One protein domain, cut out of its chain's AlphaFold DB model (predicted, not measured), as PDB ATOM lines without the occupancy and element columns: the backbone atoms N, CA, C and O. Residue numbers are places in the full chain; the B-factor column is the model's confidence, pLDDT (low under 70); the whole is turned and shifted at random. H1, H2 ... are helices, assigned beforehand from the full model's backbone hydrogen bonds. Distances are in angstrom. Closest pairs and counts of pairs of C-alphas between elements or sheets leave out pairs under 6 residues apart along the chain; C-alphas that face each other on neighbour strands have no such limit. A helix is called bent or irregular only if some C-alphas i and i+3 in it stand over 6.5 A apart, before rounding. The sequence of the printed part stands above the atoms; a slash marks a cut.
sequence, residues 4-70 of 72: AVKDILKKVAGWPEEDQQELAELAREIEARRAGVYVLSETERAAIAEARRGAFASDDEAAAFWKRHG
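What this domain is: This is residues 4 to 70 of the 72 residues of an uncharacterized protein of Pseudorhodoplanes sp (UniProt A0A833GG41). Four helices are strung out along an open, U-like chain with no packed core: H2, the longest, makes one arm, H3 makes the floor, and H4 sits high on the other arm, at the far end from H1. H1 folds back near the beginning of H2, but no helix touches another, and H4 with the link before it sticks out on its own. The printed part has 67 residues with four named helices, in the order H1, H2, H3, H4, and no named strand; the class is all helix. The whole is extended, with a radius of gyration of the C-alphas of 17.8 A, and its outline is elongated, with spans of 49 by 29 by 24 A.

Where its parts are: Start with the longest helix, H2, residues 17 to 35: find C-alpha 17 at (78.836, 57.057, 88.356), and from there the helix runs 26.5 A to C-alpha 35 at (99.652, 71.833, 95.504). Before it look for H1, residues 4 to 12, 12.4 A long, which begins at C-alpha 4 at (83.923, 60.636, 108.691). After H2 comes H3, residues 42 to 51, 14.2 A from first to last C-alpha. Last is H4, residues 59 to 68, 14.3 A long, which ends at C-alpha 68 at (66.478, 89.085, 85.297). No helix is bent or irregular.

How they stand to each other: Begin at H2 and look back to H1: the two are close but not clearly touching, with 1 pair of C-alphas within 8 A. That closest pair is Val 12 and Gln 20, whose C-alphas are 6.4 A apart. The two helices run opposite ways at a steep tilt of 38 degrees, only just steep, and their centres are 14.5 A apart. Going the other way along the chain, you find H3 apart from H2, and H4 apart from H3. H1 is apart from both H3 and H4, and H2 is apart from H4. On the backbone, every O i to N i+4 pair is within hydrogen-bond range in H2, H3 and H4; in H1 it is 4 of 5.

The domain as a whole: The two C-alphas farthest apart are those of Lys 6 and Asp 60, 48.6 A. The printed part has no cut; it runs from residue 4 to residue 70 of a full chain of 72 residues. The link from H1 to H2, 4 residues, is tight; those from H2 to H3, 6 residues, and from H3 to H4, 7 residues, are short. Residues 49 to 70, of which 49 to 51 belong to H3 and 59 to 68 to H4, stand free, and so do residues 4 to 11, which belong to H1. The mean pLDDT of the printed part is 90.3, and no printed residue is under 70.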
ATOM      1  N   ALA A   4      84.883  60.174 109.693       94.56
ATOM      2  CA  ALA A   4      83.923  60.636 108.691       94.56
ATOM      3  C   ALA A   4      84.406  60.420 107.241       94.56
ATOM      4  O   ALA A   4      83.663  59.892 106.417       94.56
ATOM      5  N   VAL A   5      85.664  60.756 106.935       93.75
ATOM      6  CA  VAL A   5      86.265  60.550 105.605       93.75
ATOM      7  C   VAL A   5      86.403  59.057 105.300       93.75
ATOM      8  O   VAL A   5      86.175  58.622 104.176       93.75
ATOM      9  N   LYS A   6      86.727  58.234 106.300       94.44
ATOM     10  CA  LYS A   6      86.799  56.782 106.106       94.44
ATOM     11  C   LYS A   6      85.440  56.192 105.741       94.44
ATOM     12  O   LYS A   6      85.367  55.289 104.911       94.44
ATOM     13  N   ASP A   7      84.383  56.666 106.383       95.88
ATOM     14  CA  ASP A   7      83.049  56.108 106.209       95.88
ATOM     15  C   ASP A   7      82.356  56.617 104.945       95.88
ATOM     16  O   ASP A   7      81.629  55.843 104.324       95.88
ATOM     17  N   ILE A   8      82.620  57.856 104.512       94.69
ATOM     18  CA  ILE A   8      82.113  58.340 103.221       94.69
ATOM     19  C   ILE A   8      82.750  57.554 102.067       94.69
ATOM     20  O   ILE A   8      82.021  57.035 101.231       94.69
ATOM     21  N   LEU A   9      84.073  57.331 102.075       94.38
ATOM     22  CA  LEU A   9      84.768  56.623 100.987       94.38
ATOM     23  C   LEU A   9      84.288  55.176 100.797       94.38
ATOM     24  O   LEU A   9      84.264  54.680  99.677       94.38
ATOM     25  N   LYS A  10      83.850  54.502 101.867       95.44
ATOM     26  CA  LYS A  10      83.228  53.170 101.755       95.44
ATOM     27  C   LYS A  10      81.878  53.203 101.036       95.44
ATOM     28  O   LYS A  10      81.510  52.216 100.413       95.44
ATOM     29  N   LYS A  11      81.123  54.296 101.175       96.56
ATOM     30  CA  LYS A  11      79.798  54.459 100.562       96.56
ATOM     31  C   LYS A  11      79.898  54.880  99.101       96.56
ATOM     32  O   LYS A  11      79.101  54.403  98.305       96.56
ATOM     33  N   VAL A  12      80.892  55.706  98.771       97.06
ATOM     34  CA  VAL A  12      81.151  56.224  97.415       97.06
ATOM     35  C   VAL A  12      81.208  55.108  96.377       97.06
ATOM     36  O   VAL A  12      80.651  55.254  95.300       97.06
ATOM     37  N   ALA A  13      81.793  53.958  96.722       93.25
ATOM     38  CA  ALA A  13      81.874  52.809  95.818       93.25
ATOM     39  C   ALA A  13      80.507  52.254  95.364       93.25
ATOM     40  O   ALA A  13      80.447  51.524  94.381       93.25
ATOM     41  N   GLY A  14      79.426  52.552  96.092       96.25
ATOM     42  CA  GLY A  14      78.061  52.152  95.744       96.25
ATOM     43  C   GLY A  14      77.205  53.276  95.157       96.25
ATOM     44  O   GLY A  14      76.008  53.069  94.980       96.25
ATOM     45  N   TRP A  15      77.765  54.464  94.925       98.12
ATOM     46  CA  TRP A  15      77.035  55.579  94.322       98.12
ATOM     47  C   TRP A  15      76.896  55.408  92.803       98.12
ATOM     48  O   TRP A  15      77.693  54.682  92.200       98.12
ATOM     49  N   PRO A  16      75.921  56.084  92.172       98.50
ATOM     50  CA  PRO A  16      75.915  56.297  90.727       98.50
ATOM     51  C   PRO A  16      77.246  56.867  90.222       98.50
ATOM     52  O   PRO A  16      77.973  57.528  90.966       98.50
ATOM     53  N   GLU A  17      77.575  56.605  88.958       97.19
ATOM     54  CA  GLU A  17      78.836  57.057  88.356       97.19
ATOM     55  C   GLU A  17      78.926  58.587  88.322       97.19
ATOM     56  O   GLU A  17      79.991  59.144  88.580       97.19
ATOM     57  N   GLU A  18      77.799  59.265  88.095       96.38
ATOM     58  CA  GLU A  18      77.709  60.724  88.075       96.38
ATOM     59  C   GLU A  18      78.139  61.336  89.417       96.38
ATOM     60  O   GLU A  18      78.975  62.239  89.452       96.38
ATOM     61  N   ASP A  19      77.652  60.778  90.527       97.94
ATOM     62  CA  ASP A  19      77.989  61.240  91.877       97.94
ATOM     63  C   ASP A  19      79.456  60.927  92.237       97.94
ATOM     64  O   ASP A  19      80.122  61.683  92.954       97.94
ATOM     65  N   GLN A  20      79.997  59.801  91.752       97.69
ATOM     66  CA  GLN A  20      81.416  59.468  91.929       97.69
ATOM     67  C   GLN A  20      82.319  60.438  91.157       97.69
ATOM     68  O   GLN A  20      83.368  60.843  91.668       97.69
ATOM     69  N   GLN A  21      81.905  60.824  89.951       96.25
ATOM     70  CA  GLN A  21      82.615  61.776  89.109       96.25
ATOM     71  C   GLN A  21      82.614  63.181  89.725       96.25
ATOM     72  O   GLN A  21      83.678  63.799  89.813       96.25
ATOM     73  N   GLU A  22      81.471  63.647  90.239       95.88
ATOM     74  CA  GLU A  22      81.376  64.923  90.962       95.88
ATOM     75  C   GLU A  22      82.330  64.948  92.170       95.88
ATOM     76  O   GLU A  22      83.104  65.891  92.358       95.88
ATOM     77  N   LEU A  23      82.366  63.873  92.966       96.19
ATOM     78  CA  LEU A  23      83.297  63.783  94.091       96.19
ATOM     79  C   LEU A  23      84.767  63.806  93.638       96.19
ATOM     80  O   LEU A  23      85.609  64.410  94.312       96.19
ATOM     81  N   ALA A  24      85.092  63.153  92.521       94.19
ATOM     82  CA  ALA A  24      86.442  63.157  91.967       94.19
ATOM     83  C   ALA A  24      86.880  64.563  91.518       94.19
ATOM     84  O   ALA A  24      88.054  64.914  91.657       94.19
ATOM     85  N   GLU A  25      85.960  65.379  91.007       93.44
ATOM     86  CA  GLU A  25      86.207  66.782  90.651       93.44
ATOM     87  C   GLU A  25      86.479  67.633  91.896       93.44
ATOM     88  O   GLU A  25      87.524  68.284  91.986       93.44
ATOM     89  N   LEU A  26      85.637  67.518  92.926       93.31
ATOM     90  CA  LEU A  26      85.834  68.218  94.201       93.31
ATOM     91  C   LEU A  26      87.153  67.828  94.890       93.31
ATOM     92  O   LEU A  26      87.835  68.669  95.487       93.31
ATOM     93  N   ALA A  27      87.547  66.555  94.807       92.31
ATOM     94  CA  ALA A  27      88.832  66.089  95.319       92.31
ATOM     95  C   ALA A  27      90.009  66.748  94.580       92.31
ATOM     96  O   ALA A  27      90.931  67.246  95.235       92.31
ATOM     97  N   ARG A  28      89.949  66.836  93.244       87.00
ATOM     98  CA  ARG A  28      90.964  67.519  92.423       87.00
ATOM     99  C   ARG A  28      91.098  69.000  92.781       87.00
ATOM    100  O   ARG A  28      92.215  69.510  92.861       87.00
ATOM    101  N   GLU A  29      90.003  69.692  93.085       88.25
ATOM    102  CA  GLU A  29      90.058  71.082  93.560       88.25
ATOM    103  C   GLU A  29      90.744  71.224  94.929       88.25
ATOM    104  O   GLU A  29      91.506  72.169  95.172       88.25
ATOM    105  N   ILE A  30      90.494  70.290  95.855       88.50
ATOM    106  CA  ILE A  30      91.176  70.250  97.158       88.50
ATOM    107  C   ILE A  30      92.681  70.041  96.959       88.50
ATOM    108  O   ILE A  30      93.485  70.716  97.611       88.50
ATOM    109  N   GLU A  31      93.064  69.126  96.074       85.75
ATOM    110  CA  GLU A  31      94.463  68.851  95.748       85.75
ATOM    111  C   GLU A  31      95.138  70.054  95.097       85.75
ATOM    112  O   GLU A  31      96.224  70.439  95.525       85.75
ATOM    113  N   ALA A  32      94.473  70.727  94.160       84.19
ATOM    114  CA  ALA A  32      94.993  71.934  93.533       84.19
ATOM    115  C   ALA A  32      95.238  73.069  94.531       84.19
ATOM    116  O   ALA A  32      96.290  73.706  94.485       84.19
ATOM    117  N   ARG A  33      94.327  73.289  95.490       85.12
ATOM    118  CA  ARG A  33      94.553  74.259  96.578       85.12
ATOM    119  C   ARG A  33      95.754  73.894  97.448       85.12
ATOM    120  O   ARG A  33      96.410  74.786  97.976       85.12
ATOM    121  N   ARG A  34      96.035  72.599  97.620       81.69
ATOM    122  CA  ARG A  34      97.164  72.104  98.424       81.69
ATOM    123  C   ARG A  34      98.491  72.125  97.668       81.69
ATOM    124  O   ARG A  34      99.514  72.405  98.283       81.69
ATOM    125  N   ALA A  35      98.477  71.832  96.372       77.75
ATOM    126  CA  ALA A  35      99.652  71.833  95.504       77.75
ATOM    127  C   ALA A  35      99.973  73.229  94.939       77.75
ATOM    128  O   ALA A  35     101.069  73.454  94.436       77.75
ATOM    129  N   GLY A  36      99.019  74.161  95.008       74.12
ATOM    130  CA  GLY A  36      99.116  75.506  94.438       74.12
ATOM    131  C   GLY A  36      98.884  75.570  92.924       74.12
ATOM    132  O   GLY A  36      98.918  76.662  92.364       74.12
ATOM    133  N   VAL A  37      98.645  74.437  92.252       72.38
ATOM    134  CA  VAL A  37      98.440  74.362  90.797       72.38
ATOM    135  C   VAL A  37      97.334  73.354  90.480       72.38
ATOM    136  O   VAL A  37      97.471  72.170  90.777       72.38
ATOM    137  N   TYR A  38      96.247  73.821  89.856       74.69
ATOM    138  CA  TYR A  38      95.248  72.954  89.219       74.69
ATOM    139  C   TYR A  38      95.735  72.583  87.816       74.69
ATOM    140  O   TYR A  38      95.948  73.463  86.978       74.69
ATOM    141  N   VAL A  39      95.921  71.289  87.549       80.19
ATOM    142  CA  VAL A  39      96.274  70.797  86.212       80.19
ATOM    143  C   VAL A  39      94.995  70.352  85.514       80.19
ATOM    144  O   VAL A  39      94.406  69.346  85.891       80.19
ATOM    145  N   LEU A  40      94.584  71.113  84.496       81.12
ATOM    146  CA  LEU A  40      93.418  70.795  83.666       81.12
ATOM    147  C   LEU A  40      93.565  69.415  83.019       81.12
ATOM    148  O   LEU A  40      94.624  69.113  82.454       81.12
ATOM    149  N   SER A  41      92.486  68.631  83.032       84.94
ATOM    150  CA  SER A  41      92.378  67.441  82.187       84.94
ATOM    151  C   SER A  41      92.359  67.827  80.702       84.94
ATOM    152  O   SER A  41      92.109  68.982  80.344       84.94
ATOM    153  N   GLU A  42      92.622  66.868  79.810       88.62
ATOM    154  CA  GLU A  42      92.582  67.142  78.367       88.62
ATOM    155  C   GLU A  42      91.180  67.569  77.914       88.62
ATOM    156  O   GLU A  42      91.032  68.519  77.148       88.62
ATOM    157  N   THR A  43      90.144  66.940  78.473       89.56
ATOM    158  CA  THR A  43      88.742  67.300  78.235       89.56
ATOM    159  C   THR A  43      88.450  68.738  78.662       89.56
ATOM    160  O   THR A  43      87.877  69.509  77.895       89.56
ATOM    161  N   GLU A  44      88.893  69.142  79.856       87.94
ATOM    162  CA  GLU A  44      88.716  70.513  80.355       87.94
ATOM    163  C   GLU A  44      89.477  71.529  79.494       87.94
ATOM    164  O   GLU A  44      88.962  72.599  79.160       87.94
ATOM    165  N   ARG A  45      90.702  71.189  79.083       91.31
ATOM    166  CA  ARG A  45      91.515  72.030  78.199       91.31
ATOM    167  C   ARG A  45      90.843  72.213  76.836       91.31
ATOM    168  O   ARG A  45      90.822  73.337  76.326       91.31
ATOM    169  N   ALA A  46      90.277  71.149  76.272       92.25
ATOM    170  CA  ALA A  46      89.538  71.190  75.016       92.25
ATOM    171  C   ALA A  46      88.268  72.046  75.129       92.25
ATOM    172  O   ALA A  46      88.055  72.916  74.283       92.25
ATOM    173  N   ALA A  47      87.492  71.880  76.205       89.69
ATOM    174  CA  ALA A  47      86.287  72.666  76.466       89.69
ATOM    175  C   ALA A  47      86.590  74.170  76.583       89.69
ATOM    176  O   ALA A  47      85.905  74.995  75.981       89.69
ATOM    177  N   ILE A  48      87.668  74.550  77.279       89.75
ATOM    178  CA  ILE A  48      88.104  75.954  77.357       89.75
ATOM    179  C   ILE A  48      88.528  76.477  75.980       89.75
ATOM    180  O   ILE A  48      88.211  77.614  75.622       89.75
ATOM    181  N   ALA A  49      89.263  75.680  75.200       90.69
ATOM    182  CA  ALA A  49      89.680  76.074  73.857       90.69
ATOM    183  C   ALA A  49      88.479  76.271  72.920       90.69
ATOM    184  O   ALA A  49      88.500  77.176  72.090       90.69
ATOM    185  N   GLU A  50      87.440  75.451  73.057       89.69
ATOM    186  CA  GLU A  50      86.179  75.599  72.338       89.69
ATOM    187  C   GLU A  50      85.406  76.840  72.780       89.69
ATOM    188  O   GLU A  50      85.062  77.663  71.935       89.69
ATOM    189  N   ALA A  51      85.238  77.044  74.088       86.56
ATOM    190  CA  ALA A  51      84.571  78.221  74.636       86.56
ATOM    191  C   ALA A  51      85.232  79.529  74.173       86.56
ATOM    192  O   ALA A  51      84.543  80.480  73.820       86.56
ATOM    193  N   ARG A  52      86.569  79.563  74.078       84.56
ATOM    194  CA  ARG A  52      87.324  80.721  73.560       84.56
ATOM    195  C   ARG A  52      87.098  81.015  72.078       84.56
ATOM    196  O   ARG A  52      87.379  82.129  71.650       84.56
ATOM    197  N   ARG A  53      86.666  80.026  71.294       86.00
ATOM    198  CA  ARG A  53      86.295  80.206  69.881       86.00
ATOM    199  C   ARG A  53      84.835  80.629  69.717       86.00
ATOM    200  O   ARG A  53      84.478  81.113  68.646       86.00
ATOM    201  N   GLY A  54      84.006  80.413  70.737       79.12
ATOM    202  CA  GLY A  54      82.613  80.838  70.753       79.12
ATOM    203  C   GLY A  54      82.469  82.357  70.845       79.12
ATOM    204  O   GLY A  54      83.385  83.068  71.258       79.12
ATOM    205  N   ALA A  55      81.293  82.858  70.467       80.94
ATOM    206  CA  ALA A  55      80.929  84.235  70.765       80.94
ATOM    207  C   ALA A  55      80.695  84.359  72.276       80.94
ATOM    208  O   ALA A  55      79.838  83.673  72.835       80.94
ATOM    209  N   PHE A  56      81.465  85.219  72.936       81.31
ATOM    210  CA  PHE A  56      81.126  85.654  74.285       81.31
ATOM    211  C   PHE A  56      79.861  86.514  74.216       81.31
ATOM    212  O   PHE A  56      79.700  87.293  73.274       81.31
ATOM    213  N   ALA A  57      78.977  86.366  75.206       88.00
ATOM    214  CA  ALA A  57      77.870  87.296  75.381       88.00
ATOM    215  C   ALA A  57      78.434  88.716  75.518       88.00
ATOM    216  O   ALA A  57      79.451  88.925  76.185       88.00
ATOM    217  N   SER A  58      77.785  89.678  74.874       89.88
ATOM    218  CA  SER A  58      78.080  91.092  75.068       89.88
ATOM    219  C   SER A  58      77.809  91.515  76.515       89.88
ATOM    220  O   SER A  58      77.023  90.884  77.231       89.88
ATOM    221  N   ASP A  59      78.423  92.619  76.936       90.81
ATOM    222  CA  ASP A  59      78.197  93.182  78.271       90.81
ATOM    223  C   ASP A  59      76.707  93.481  78.519       90.81
ATOM    224  O   ASP A  59      76.202  93.250  79.618       90.81
ATOM    225  N   ASP A  60      75.980  93.908  77.482       92.94
ATOM    226  CA  ASP A  60      74.542  94.181  77.548       92.94
ATOM    227  C   ASP A  60      73.711  92.904  77.762       92.94
ATOM    228  O   ASP A  60      72.789  92.885  78.584       92.94
ATOM    229  N   GLU A  61      74.044  91.811  77.066       93.62
ATOM    230  CA  GLU A  61      73.391  90.508  77.254       93.62
ATOM    231  C   GLU A  61      73.654  89.952  78.656       93.62
ATOM    232  O   GLU A  61      72.732  89.462  79.318       93.62
ATOM    233  N   ALA A  62      74.892  90.080  79.140       92.94
ATOM    234  CA  ALA A  62      75.256  89.690  80.493       92.94
ATOM    235  C   ALA A  62      74.490  90.523  81.535       92.94
ATOM    236  O   ALA A  62      73.885  89.963  82.451       92.94
ATOM    237  N   ALA A  63      74.439  91.850  81.382       92.88
ATOM    238  CA  ALA A  63      73.716  92.738  82.290       92.88
ATOM    239  C   ALA A  63      72.211  92.426  82.336       92.88
ATOM    240  O   ALA A  63      71.616  92.358  83.416       92.88
ATOM    241  N   ALA A  64      71.592  92.176  81.177       95.12
ATOM    242  CA  ALA A  64      70.190  91.784  81.094       95.12
ATOM    243  C   ALA A  64      69.917  90.450  81.812       95.12
ATOM    244  O   ALA A  64      68.910  90.327  82.519       95.12
ATOM    245  N   PHE A  65      70.818  89.472  81.675       94.94
ATOM    246  CA  PHE A  65      70.733  88.195  82.381       94.94
ATOM    247  C   PHE A  65      70.779  88.381  83.904       94.94
ATOM    248  O   PHE A  65      69.882  87.911  84.607       94.94
ATOM    249  N   TRP A  66      71.762  89.118  84.426       94.69
ATOM    250  CA  TRP A  66      71.901  89.327  85.872       94.69
ATOM    251  C   TRP A  66      70.713  90.077  86.479       94.69
ATOM    252  O   TRP A  66      70.199  89.667  87.525       94.69
ATOM    253  N   LYS A  67      70.210  91.106  85.784       94.62
ATOM    254  CA  LYS A  67      69.013  91.855  86.188       94.62
ATOM    255  C   LYS A  67      67.771  90.966  86.256       94.62
ATOM    256  O   LYS A  67      66.983  91.074  87.193       94.62
ATOM    257  N   ARG A  68      67.594  90.050  85.295       95.00
ATOM    258  CA  ARG A  68      66.478  89.085  85.297       95.00
ATOM    259  C   ARG A  68      66.489  88.187  86.539       95.00
ATOM    260  O   ARG A  68      65.420  87.801  87.005       95.00
ATOM    261  N   HIS A  69      67.670  87.860  87.057       94.19
ATOM    262  CA  HIS A  69      67.845  86.999  88.227       94.19
ATOM    263  C   HIS A  69      67.989  87.765  89.556       94.19
ATOM    264  O   HIS A  69      68.156  87.132  90.595       94.19
ATOM    265  N   GLY A  70      67.882  89.101  89.549       90.44
ATOM    266  CA  GLY A  70      67.914  89.933  90.758       90.44
ATOM    267  C   GLY A  70      69.284  90.019  91.437       90.44
ATOM    268  O   GLY A  70      69.354  90.285  92.633       90.44
TER     269      GLY A  70